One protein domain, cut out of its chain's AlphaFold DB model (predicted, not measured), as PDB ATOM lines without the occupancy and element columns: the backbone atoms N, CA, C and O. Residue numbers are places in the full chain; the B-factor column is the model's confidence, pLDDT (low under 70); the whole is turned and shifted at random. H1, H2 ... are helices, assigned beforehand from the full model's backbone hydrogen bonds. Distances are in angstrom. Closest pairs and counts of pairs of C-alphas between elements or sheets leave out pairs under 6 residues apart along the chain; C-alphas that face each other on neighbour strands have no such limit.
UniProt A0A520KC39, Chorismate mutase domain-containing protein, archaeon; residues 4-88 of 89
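AT A GLANCE: This is residues 4 to 88 of the 89 residues of the protein "Chorismate mutase domain-containing protein" of archaeon (UniProt A0A520KC39). One very long helix, H1, makes the length of the domain, and a shorter helical hairpin, H2 and H3, opens as a V beside its later half. H2 folds back at a distance from H1, and H3 runs slanting from H2 over to H1, where its last turns pack on H1; the three make a loose, open frame, with residues 4 to 21 of H1 sticking out as a free arm. The printed part has 85 residues with three named helices in the order H1, H2, H3 and no named strand, and the class is all helix. The whole is loose, with a radius of gyration of the C-alphas of 15.8 A, and its C-alphas span 53 by 24 by 15 A.

IN THESE COORDINATES: H1 holds residues 4 to 39 and measures 52.5 A from its first to its last C-alpha, from C-alpha 4 at (222.750, 255.602, 169.851) to C-alpha 39 at (229.089, 204.405, 179.796). A short link of 8 residues leads to H2, residues 48 to 62, 21.3 A long. A tight link of 4 residues follows. H3 holds residues 67 to 87 and is 30.1 A long, with C-alpha 87 at (240.843, 219.073, 180.191).

HOW THE PARTS SIT: H1 touches H3 with residues 26 to 33 alone, and H3 touches H1 with residues 81 to 85 alone. Their closest C-alphas, those of Ala 33 and Gln 85, are 6.1 A apart. H1 and H3 run the same way at a steep tilt of 46 degrees. H1 and H2 are apart. H2 and H3 form a helical hairpin and touch; their closest C-alphas, those of Ala 57 and Pro 67, are 4.9 A apart. H3 touches H2 with residues 67 to 74 alone. The two run opposite ways at a shallow tilt of 34 degrees, only just short of steep. In H1, H2 and H3 every O i to N i+4 pair is within hydrogen-bond range.

THE WHOLE: The two C-alphas farthest apart are those of Leu 4 and Gly 40, at 53.4 A; those of the first and last printed residues, Leu 4 and Met 88, are 43.8 A apart. Residues 4 to 21, which belong to H1, stand free, and so do residues 35 to 40, of which 35 to 39 belong to H1. Without these stretches the body has 61 residues and spans 37 by 25 by 15 A. The printed part has no cut and no long link. The mean pLDDT of the printed part is 92.2; residues 41 to 46, in the link from H1 to H2, are under 70.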
ATOM      1  N   LEU A   4     221.565 256.420 170.118       97.75
ATOM      2  CA  LEU A   4     222.750 255.602 169.851       97.75
ATOM      3  C   LEU A   4     223.332 254.992 171.137       97.75
ATOM      4  O   LEU A   4     223.701 253.818 171.152       97.75
ATOM      5  N   ASP A   5     223.390 255.761 172.223       98.00
ATOM      6  CA  ASP A   5     223.871 255.291 173.524       98.00
ATOM      7  C   ASP A   5     222.967 254.182 174.086       98.00
ATOM      8  O   ASP A   5     223.459 253.220 174.678       98.00
ATOM      9  N   ARG A   6     221.647 254.287 173.875       98.00
ATOM     10  CA  ARG A   6     220.679 253.267 174.309       98.00
ATOM     11  C   ARG A   6     220.866 251.961 173.544       98.00
ATOM     12  O   ARG A   6     220.993 250.920 174.178       98.00
ATOM     13  N   LEU A   7     220.970 252.025 172.216       98.50
ATOM     14  CA  LEU A   7     221.191 250.844 171.370       98.50
ATOM     15  C   LEU A   7     222.523 250.151 171.689       98.50
ATOM     16  O   LEU A   7     222.600 248.929 171.749       98.50
ATOM     17  N   ARG A   8     223.580 250.920 171.970       98.25
ATOM     18  CA  ARG A   8     224.861 250.353 172.425       98.25
ATOM     19  C   ARG A   8     224.739 249.658 173.779       98.25
ATOM     20  O   ARG A   8     225.352 248.616 173.988       98.25
ATOM     21  N   SER A   9     223.958 250.220 174.698       98.19
ATOM     22  CA  SER A   9     223.692 249.588 175.992       98.19
ATOM     23  C   SER A   9     222.931 248.268 175.838       98.19
ATOM     24  O   SER A   9     223.249 247.303 176.531       98.19
ATOM     25  N   GLU A  10     221.989 248.213 174.895       98.44
ATOM     26  CA  GLU A  10     221.261 246.995 174.542       98.44
ATOM     27  C   GLU A  10     222.195 245.917 173.976       98.44
ATOM     28  O   GLU A  10     222.189 244.798 174.483       98.44
ATOM     29  N   ILE A  11     223.076 246.265 173.027       98.44
ATOM     30  CA  ILE A  11     224.102 245.345 172.497       98.44
ATOM     31  C   ILE A  11     224.974 244.792 173.627       98.44
ATOM     32  O   ILE A  11     225.128 243.582 173.743       98.44
ATOM     33  N   ASN A  12     225.453 245.647 174.534       98.44
ATOM     34  CA  ASN A  12     226.241 245.195 175.683       98.44
ATOM     35  C   ASN A  12     225.462 244.231 176.599       98.44
ATOM     36  O   ASN A  12     226.064 243.425 177.307       98.44
ATOM     37  N   GLY A  13     224.133 244.356 176.662       98.62
ATOM     38  CA  GLY A  13     223.260 243.405 177.345       98.62
ATOM     39  C   GLY A  13     223.239 242.056 176.638       98.62
ATOM     40  O   GLY A  13     223.544 241.044 177.264       98.62
ATOM     41  N   LEU A  14     222.980 242.069 175.332       98.62
ATOM     42  CA  LEU A  14     222.977 240.871 174.493       98.62
ATOM     43  C   LEU A  14     224.326 240.141 174.531       98.62
ATOM     44  O   LEU A  14     224.354 238.918 174.624       98.62
ATOM     45  N   ASP A  15     225.441 240.870 174.537       98.50
ATOM     46  CA  ASP A  15     226.782 240.286 174.628       98.50
ATOM     47  C   ASP A  15     226.997 239.533 175.950       98.50
ATOM     48  O   ASP A  15     227.571 238.441 175.964       98.50
ATOM     49  N   ARG A  16     226.494 240.071 177.071       98.56
ATOM     50  CA  ARG A  16     226.525 239.366 178.365       98.56
ATOM     51  C   ARG A  16     225.668 238.106 178.328       98.56
ATOM     52  O   ARG A  16     226.134 237.048 178.751       98.56
ATOM     53  N   ASP A  17     224.469 238.198 177.761       98.56
ATOM     54  CA  ASP A  17     223.563 237.054 177.640       98.56
ATOM     55  C   ASP A  17     224.176 235.942 176.768       98.56
ATOM     56  O   ASP A  17     224.070 234.756 177.095       98.56
ATOM     57  N   LEU A  18     224.876 236.303 175.687       98.00
ATOM     58  CA  LEU A  18     225.611 235.358 174.844       98.00
ATOM     59  C   LEU A  18     226.703 234.628 175.633       98.00
ATOM     60  O   LEU A  18     226.801 233.399 175.545       98.00
ATOM     61  N   ILE A  19     227.492 235.349 176.434       98.12
ATOM     62  CA  ILE A  19     228.530 234.751 177.289       98.12
ATOM     63  C   ILE A  19     227.903 233.774 178.294       98.12
ATOM     64  O   ILE A  19     228.384 232.644 178.438       98.12
ATOM     65  N   ASP A  20     226.794 234.149 178.932       98.44
ATOM     66  CA  ASP A  20     226.095 233.296 179.896       98.44
ATOM     67  C   ASP A  20     225.536 232.020 179.251       98.44
ATOM     68  O   ASP A  20     225.638 230.919 179.814       98.44
ATOM     69  N   ILE A  21     224.978 232.130 178.041       98.25
ATOM     70  CA  ILE A  21     224.509 230.985 177.252       98.25
ATOM     71  C   ILE A  21     225.676 230.053 176.915       98.25
ATOM     72  O   ILE A  21     225.559 228.835 177.092       98.25
ATOM     73  N   LEU A  22     226.811 230.593 176.469       97.44
ATOM     74  CA  LEU A  22     227.993 229.798 176.139       97.44
ATOM     75  C   LEU A  22     228.565 229.093 177.373       97.44
ATOM     76  O   LEU A  22     228.861 227.898 177.308       97.44
ATOM     77  N   ALA A  23     228.625 229.770 178.520       97.56
ATOM     78  CA  ALA A  23     229.051 229.168 179.781       97.56
ATOM     79  C   ALA A  23     228.130 228.006 180.198       97.56
ATOM     80  O   ALA A  23     228.600 226.933 180.583       97.56
ATOM     81  N   ARG A  24     226.807 228.179 180.076       97.94
ATOM     82  CA  ARG A  24     225.829 227.099 180.307       97.94
ATOM     83  C   ARG A  24     226.028 225.936 179.340       97.94
ATOM     84  O   ARG A  24     225.966 224.782 179.759       97.94
ATOM     85  N   ARG A  25     226.291 226.226 178.064       97.12
ATOM     86  CA  ARG A  25     226.564 225.211 177.043       97.12
ATOM     87  C   ARG A  25     227.811 224.392 177.390       97.12
ATOM     88  O   ARG A  25     227.766 223.176 177.243       97.12
ATOM     89  N   MET A  26     228.882 225.019 177.884       96.44
ATOM     90  CA  MET A  26     230.092 224.301 178.314       96.44
ATOM     91  C   MET A  26     229.827 223.385 179.513       96.44
ATOM     92  O   MET A  26     230.234 222.231 179.483       96.44
ATOM     93  N   ARG A  27     229.027 223.814 180.500       96.19
ATOM     94  CA  ARG A  27     228.604 222.923 181.601       96.19
ATOM     95  C   ARG A  27     227.827 221.697 181.112       96.19
ATOM     96  O   ARG A  27     227.939 220.613 181.680       96.19
ATOM     97  N   CYS A  28     227.035 221.832 180.047       95.38
ATOM     98  CA  CYS A  28     226.397 220.673 179.416       95.38
ATOM     99  C   CYS A  28     227.422 219.742 178.754       95.38
ATOM    100  O   CYS A  28     227.268 218.527 178.835       95.38
ATOM    101  N   VAL A  29     228.459 220.293 178.118       92.94
ATOM    102  CA  VAL A  29     229.560 219.510 177.535       92.94
ATOM    103  C   VAL A  29     230.301 218.717 178.615       92.94
ATOM    104  O   VAL A  29     230.549 217.531 178.416       92.94
ATOM    105  N   GLU A  30     230.573 219.328 179.768       92.56
ATOM    106  CA  GLU A  30     231.216 218.673 180.917       92.56
ATOM    107  C   GLU A  30     230.397 217.465 181.406       92.56
ATOM    108  O   GLU A  30     230.912 216.351 181.516       92.56
ATOM    109  N   ARG A  31     229.082 217.644 181.572       93.06
ATOM    110  CA  ARG A  31     228.159 216.557 181.943       93.06
ATOM    111  C   ARG A  31     228.086 215.453 180.887       93.06
ATOM    112  O   ARG A  31     228.002 214.278 181.226       93.06
ATOM    113  N   ILE A  32     228.120 215.804 179.597       89.56
ATOM    114  CA  ILE A  32     228.180 214.812 178.509       89.56
ATOM    115  C   ILE A  32     229.481 214.006 178.597       89.56
ATOM    116  O   ILE A  32     229.457 212.797 178.371       89.56
ATOM    117  N   ALA A  33     230.605 214.648 178.926       87.94
ATOM    118  CA  ALA A  33     231.885 213.970 179.104       87.94
ATOM    119  C   ALA A  33     231.823 212.949 180.251       87.94
ATOM    120  O   ALA A  33     232.254 211.810 180.078       87.94
ATOM    121  N   GLU A  34     231.234 213.327 181.389       89.19
ATOM    122  CA  GLU A  34     231.003 212.435 182.534       89.19
ATOM    123  C   GLU A  34     230.165 211.210 182.161       89.19
ATOM    124  O   GLU A  34     230.565 210.082 182.446       89.19
ATOM    125  N   VAL A  35     229.040 211.418 181.469       89.38
ATOM    126  CA  VAL A  35     228.173 210.324 181.003       89.38
ATOM    127  C   VAL A  35     228.941 209.383 180.071       89.38
ATOM    128  O   VAL A  35     228.953 208.175 180.296       89.38
ATOM    129  N   LYS A  36     229.666 209.923 179.081       82.75
ATOM    130  CA  LYS A  36     230.466 209.114 178.146       82.75
ATOM    131  C   LYS A  36     231.547 208.295 178.851       82.75
ATOM    132  O   LYS A  36     231.760 207.148 178.465       82.75
ATOM    133  N   ARG A  37     232.215 208.858 179.870       81.69
ATOM    134  CA  ARG A  37     233.206 208.131 180.684       81.69
ATOM    135  C   ARG A  37     232.566 206.966 181.434       81.69
ATOM    136  O   ARG A  37     233.115 205.870 181.408       81.69
ATOM    137  N   ASN A  38     231.409 207.190 182.054       82.88
ATOM    138  CA  ASN A  38     230.710 206.161 182.828       82.88
ATOM    139  C   ASN A  38     230.151 205.033 181.945       82.88
ATOM    140  O   ASN A  38     230.138 203.879 182.360       82.88
ATOM    141  N   GLU A  39     229.706 205.358 180.729       84.19
ATOM    142  CA  GLU A  39     229.089 204.405 179.796       84.19
ATOM    143  C   GLU A  39     230.086 203.766 178.810       84.19
ATOM    144  O   GLU A  39     229.701 202.905 178.023       84.19
ATOM    145  N   GLY A  40     231.357 204.189 178.802       71.19
ATOM    146  CA  GLY A  40     232.363 203.716 177.839       71.19
ATOM    147  C   GLY A  40     232.058 204.089 176.379       71.19
ATOM    148  O   GLY A  40     232.579 203.466 175.454       71.19
ATOM    149  N   THR A  41     231.202 205.091 176.153       69.88
ATOM    150  CA  THR A  41     230.730 205.461 174.812       69.88
ATOM    151  C   THR A  41     231.799 206.274 174.065       69.88
ATOM    152  O   THR A  41     232.345 207.230 174.629       69.88
ATOM    153  N   PRO A  42     232.089 205.968 172.781       66.50
ATOM    154  CA  PRO A  42     233.054 206.723 171.991       66.50
ATOM    155  C   PRO A  42     232.751 208.224 171.957       66.50
ATOM    156  O   PRO A  42     231.604 208.665 171.867       66.50
ATOM    157  N   THR A  43     233.806 209.045 171.975       63.41
ATOM    158  CA  THR A  43     233.666 210.510 171.920       63.41
ATOM    159  C   THR A  43     233.031 210.971 170.599       63.41
ATOM    160  O   THR A  43     232.315 211.977 170.596       63.41
ATOM    161  N   HIS A  44     233.237 210.210 169.517       66.19
ATOM    162  CA  HIS A  44     232.764 210.496 168.168       66.19
ATOM    163  C   HIS A  44     231.483 209.715 167.842       66.19
ATOM    164  O   HIS A  44     231.498 208.489 167.765       66.19
ATOM    165  N   VAL A  45     230.384 210.441 167.620       67.81
ATOM    166  CA  VAL A  45     229.144 209.894 167.054       67.81
ATOM    167  C   VAL A  45     229.069 210.360 165.599       67.81
ATOM    168  O   VAL A  45     228.872 211.563 165.377       67.81
ATOM    169  N   PRO A  46     229.238 209.459 164.613       68.00
ATOM    170  CA  PRO A  46     229.154 209.816 163.201       68.00
ATOM    171  C   PRO A  46     227.853 210.570 162.888       68.00
ATOM    172  O   PRO A  46     226.779 210.197 163.356       68.00
ATOM    173  N   GLY A  47     227.946 211.667 162.134       78.50
ATOM    174  CA  GLY A  47     226.794 212.476 161.708       78.50
ATOM    175  C   GLY A  47     226.226 213.450 162.751       78.50
ATOM    176  O   GLY A  47     225.403 214.298 162.399       78.50
ATOM    177  N   ARG A  48     226.671 213.407 164.018       84.19
ATOM    178  CA  ARG A  48     226.187 214.347 165.047       84.19
ATOM    179  C   ARG A  48     226.595 215.790 164.752       84.19
ATOM    180  O   ARG A  48     225.762 216.678 164.917       84.19
ATOM    181  N   GLU A  49     227.843 216.023 164.339       86.56
ATOM    182  CA  GLU A  49     228.337 217.367 164.000       86.56
ATOM    183  C   GLU A  49     227.624 217.926 162.763       86.56
ATOM    184  O   GLU A  49     227.151 219.061 162.800       86.56
ATOM    185  N   ASP A  50     227.425 217.111 161.725       91.25
ATOM    186  CA  ASP A  50     226.689 217.522 160.524       91.25
ATOM    187  C   ASP A  50     225.242 217.912 160.837       91.25
ATOM    188  O   ASP A  50     224.717 218.870 160.272       91.25
ATOM    189  N   ALA A  51     224.586 217.196 161.755       92.81
ATOM    190  CA  ALA A  51     223.244 217.547 162.207       92.81
ATOM    191  C   ALA A  51     223.218 218.891 162.960       92.81
ATOM    192  O   ALA A  51     222.289 219.673 162.767       92.81
ATOM    193  N   VAL A  52     224.234 219.195 163.784       93.69
ATOM    194  CA  VAL A  52     224.348 220.516 164.440       93.69
ATOM    195  C   VAL A  52     224.554 221.619 163.406       93.69
ATOM    196  O   VAL A  52     223.896 222.651 163.499       93.69
ATOM    197  N   ARG A  53     225.440 221.403 162.427       95.81
ATOM    198  CA  ARG A  53     225.730 222.378 161.367       95.81
ATOM    199  C   ARG A  53     224.496 222.681 160.527       95.81
ATOM    200  O   ARG A  53     224.192 223.850 160.329       95.81
ATOM    201  N   ARG A  54     223.761 221.649 160.096       97.12
ATOM    202  CA  ARG A  54     222.490 221.818 159.372       97.12
ATOM    203  C   ARG A  54     221.491 222.639 160.182       97.12
ATOM    204  O   ARG A  54     221.016 223.651 159.696       97.12
ATOM    205  N   ALA A  55     221.278 222.286 161.452       97.06
ATOM    206  CA  ALA A  55     220.365 223.031 162.316       97.06
ATOM    207  C   ALA A  55     220.774 224.507 162.507       97.06
ATOM    208  O   ALA A  55     219.911 225.380 162.553       97.06
ATOM    209  N   TRP A  56     222.076 224.796 162.615       97.69
ATOM    210  CA  TRP A  56     222.577 226.173 162.690       97.69
ATOM    211  C   TRP A  56     222.383 226.936 161.384       97.69
ATOM    212  O   TRP A  56     222.001 228.102 161.435       97.69
ATOM    213  N   ALA A  57     222.631 226.301 160.238       98.06
ATOM    214  CA  ALA A  57     222.402 226.915 158.937       98.06
ATOM    215  C   ALA A  57     220.918 227.262 158.757       98.06
ATOM    216  O   ALA A  57     220.597 228.431 158.555       98.06
ATOM    217  N   ASP A  58     220.029 226.289 158.967       98.25
ATOM    218  CA  ASP A  58     218.583 226.456 158.798       98.25
ATOM    219  C   ASP A  58     218.026 227.566 159.707       98.25
ATOM    220  O   ASP A  58     217.288 228.441 159.255       98.25
ATOM    221  N   GLU A  59     218.397 227.586 160.996       98.00
ATOM    222  CA  GLU A  59     217.924 228.632 161.915       98.00
ATOM    223  C   GLU A  59     218.529 230.005 161.592       98.00
ATOM    224  O   GLU A  59     217.850 231.014 161.774       98.00
ATOM    225  N   SER A  60     219.762 230.065 161.074       98.00
ATOM    226  CA  SER A  60     220.370 231.328 160.630       98.00
ATOM    227  C   SER A  60     219.587 231.922 159.463       98.00
ATOM    228  O   SER A  60     219.148 233.071 159.547       98.00
ATOM    229  N   GLU A  61     219.312 231.120 158.430       98.00
ATOM    230  CA  GLU A  61     218.520 231.553 157.272       98.00
ATOM    231  C   GLU A  61     217.125 232.016 157.696       98.00
ATOM    232  O   GLU A  61     216.668 233.093 157.308       98.00
ATOM    233  N   ARG A  62     216.469 231.255 158.580       98.19
ATOM    234  CA  ARG A  62     215.126 231.569 159.086       98.19
ATOM    235  C   ARG A  62     215.069 232.873 159.890       98.19
ATOM    236  O   ARG A  62     213.996 233.457 160.036       98.19
ATOM    237  N   ARG A  63     216.207 233.330 160.421       97.62
ATOM    238  CA  ARG A  63     216.369 234.602 161.146       97.62
ATOM    239  C   ARG A  63     216.904 235.733 160.261       97.62
ATOM    240  O   ARG A  63     217.098 236.833 160.766       97.62
ATOM    241  N   GLY A  64     217.123 235.484 158.968       97.81
ATOM    242  CA  GLY A  64     217.688 236.462 158.036       97.81
ATOM    243  C   GLY A  64     219.190 236.700 158.224       97.81
ATOM    244  O   GLY A  64     219.691 237.754 157.840       97.81
ATOM    245  N   LEU A  65     219.902 235.749 158.832       98.00
ATOM    246  CA  LEU A  65     221.350 235.787 159.026       98.00
ATOM    247  C   LEU A  65     222.043 234.922 157.969       98.00
ATOM    248  O   LEU A  65     221.565 233.841 157.632       98.00
ATOM    249  N   ASP A  66     223.199 235.373 157.481       98.00
ATOM    250  CA  ASP A  66     224.047 234.569 156.596       98.00
ATOM    251  C   ASP A  66     224.587 233.348 157.369       98.00
ATOM    252  O   ASP A  66     225.274 233.525 158.383       98.00
ATOM    253  N   PRO A  67     224.328 232.110 156.912       98.06
ATOM    254  CA  PRO A  67     224.834 230.909 157.568       98.06
ATOM    255  C   PRO A  67     226.355 230.850 157.663       98.06
ATOM    256  O   PRO A  67     226.877 230.240 158.590       98.06
ATOM    257  N   ARG A  68     227.095 231.469 156.736       97.62
ATOM    258  CA  ARG A  68     228.562 231.364 156.681       97.62
ATOM    259  C   ARG A  68     229.240 231.865 157.967       97.62
ATOM    260  O   ARG A  68     229.917 231.058 158.603       97.62
ATOM    261  N   PRO A  69     229.056 233.127 158.409       97.94
ATOM    262  CA  PRO A  69     229.624 233.594 159.676       97.94
ATOM    263  C   PRO A  69     229.047 232.858 160.893       97.94
ATOM    264  O   PRO A  69     229.769 232.619 161.859       97.94
ATOM    265  N   MET A  70     227.778 232.445 160.848       97.94
ATOM    266  CA  MET A  70     227.159 231.696 161.946       97.94
ATOM    267  C   MET A  70     227.813 230.322 162.131       97.94
ATOM    268  O   MET A  70     228.100 229.913 163.255       97.94
ATOM    269  N   LEU A  71     228.127 229.632 161.036       97.62
ATOM    270  CA  LEU A  71     228.863 228.373 161.073       97.62
ATOM    271  C   LEU A  71     230.313 228.565 161.534       97.62
ATOM    272  O   LEU A  71     230.802 227.729 162.286       97.62
ATOM    273  N   SER A  72     230.970 229.681 161.194       97.94
ATOM    274  CA  SER A  72     232.286 230.015 161.761       97.94
ATOM    275  C   SER A  72     232.245 230.194 163.283       97.94
ATOM    276  O   SER A  72     233.129 229.705 163.984       97.94
ATOM    277  N   ILE A  73     231.201 230.834 163.819       97.44
ATOM    278  CA  ILE A  73     230.996 230.937 165.273       97.44
ATOM    279  C   ILE A  73     230.772 229.545 165.876       97.44
ATOM    280  O   ILE A  73     231.368 229.207 166.902       97.44
ATOM    281  N   LEU A  74     229.946 228.712 165.232       97.12
ATOM    282  CA  LEU A  74     229.733 227.332 165.664       97.12
ATOM    283  C   LEU A  74     231.048 226.546 165.714       97.12
ATOM    284  O   LEU A  74     231.260 225.811 166.676       97.12
ATOM    285  N   ASP A  75     231.928 226.707 164.726       96.00
ATOM    286  CA  ASP A  75     233.232 226.042 164.694       96.00
ATOM    287  C   ASP A  75     234.076 226.387 165.917       96.00
ATOM    288  O   ASP A  75     234.576 225.485 166.590       96.00
ATOM    289  N   THR A  76     234.154 227.672 166.271       97.06
ATOM    290  CA  THR A  76     234.837 228.107 167.496       97.06
ATOM    291  C   THR A  76     234.221 227.466 168.739       97.06
ATOM    292  O   THR A  76     234.933 226.950 169.598       97.06
ATOM    293  N   ILE A  77     232.890 227.423 168.832       96.38
ATOM    294  CA  ILE A  77     232.190 226.822 169.975       96.38
ATOM    295  C   ILE A  77     232.438 225.305 170.062       96.38
ATOM    296  O   ILE A  77     232.558 224.749 171.161       96.38
ATOM    297  N   LEU A  78     232.468 224.603 168.927       93.38
ATOM    298  CA  LEU A  78     232.760 223.169 168.876       93.38
ATOM    299  C   LEU A  78     234.202 222.887 169.296       93.38
ATOM    300  O   LEU A  78     234.424 221.948 170.057       93.38
ATOM    301  N   GLU A  79     235.143 223.727 168.878       93.38
ATOM    302  CA  GLU A  79     236.542 223.637 169.291       93.38
ATOM    303  C   GLU A  79     236.700 223.846 170.805       93.38
ATOM    304  O   GLU A  79     237.252 222.986 171.490       93.38
ATOM    305  N   MET A  80     236.071 224.884 171.371       94.50
ATOM    306  CA  MET A  80     236.011 225.083 172.829       94.50
ATOM    307  C   MET A  80     235.428 223.862 173.559       94.50
ATOM    308  O   MET A  80     235.871 223.499 174.647       94.50
ATOM    309  N   SER A  81     234.435 223.201 172.955       92.56
ATOM    310  CA  SER A  81     233.818 221.998 173.530       92.56
ATOM    311  C   SER A  81     234.777 220.806 173.546       92.56
ATOM    312  O   SER A  81     234.691 219.976 174.450       92.56
ATOM    313  N   LYS A  82     235.640 220.674 172.531       90.38
ATOM    314  CA  LYS A  82     236.644 219.605 172.442       90.38
ATOM    315  C   LYS A  82     237.737 219.826 173.483       90.38
ATOM    316  O   LYS A  82     237.954 218.935 174.298       90.38
ATOM    317  N   GLN A  83     238.286 221.038 173.545       91.12
ATOM    318  CA  GLN A  83     239.293 221.434 174.536       91.12
ATOM    319  C   GLN A  83     238.796 221.202 175.967       91.12
ATOM    320  O   GLN A  83     239.456 220.533 176.756       91.12
ATOM    321  N   ARG A  84     237.565 221.631 176.278       89.56
ATOM    322  CA  ARG A  84     236.973 221.405 177.604       89.56
ATOM    323  C   ARG A  84     236.827 219.920 177.950       89.56
ATOM    324  O   ARG A  84     237.005 219.543 179.100       89.56
ATOM    325  N   GLN A  85     236.478 219.069 176.982       87.44
ATOM    326  CA  GLN A  85     236.396 217.620 177.212       87.44
ATOM    327  C   GLN A  85     237.775 216.997 177.451       87.44
ATOM    328  O   GLN A  85     237.871 216.047 178.223       87.44
ATOM    329  N   GLU A  86     238.818 217.503 176.792       87.06
ATOM    330  CA  GLU A  86     240.201 217.049 176.962       87.06
ATOM    331  C   GLU A  86     240.771 217.424 178.332       87.06
ATOM    332  O   GLU A  86     241.391 216.577 178.963       87.06
ATOM    333  N   GLU A  87     240.476 218.626 178.835       86.38
ATOM    334  CA  GLU A  87     240.843 219.073 180.191       86.38
ATOM    335  C   GLU A  87     240.258 218.189 181.311       86.38
ATOM    336  O   GLU A  87     240.756 218.199 182.433       86.38
ATOM    337  N   MET A  88     239.187 217.441 181.024       79.19
ATOM    338  CA  MET A  88     238.504 216.563 181.982       79.19
ATOM    339  C   MET A  88     238.889 215.080 181.864       79.19
ATOM    340  O   MET A  88     238.245 214.241 182.508       79.19
TER     341      MET A  88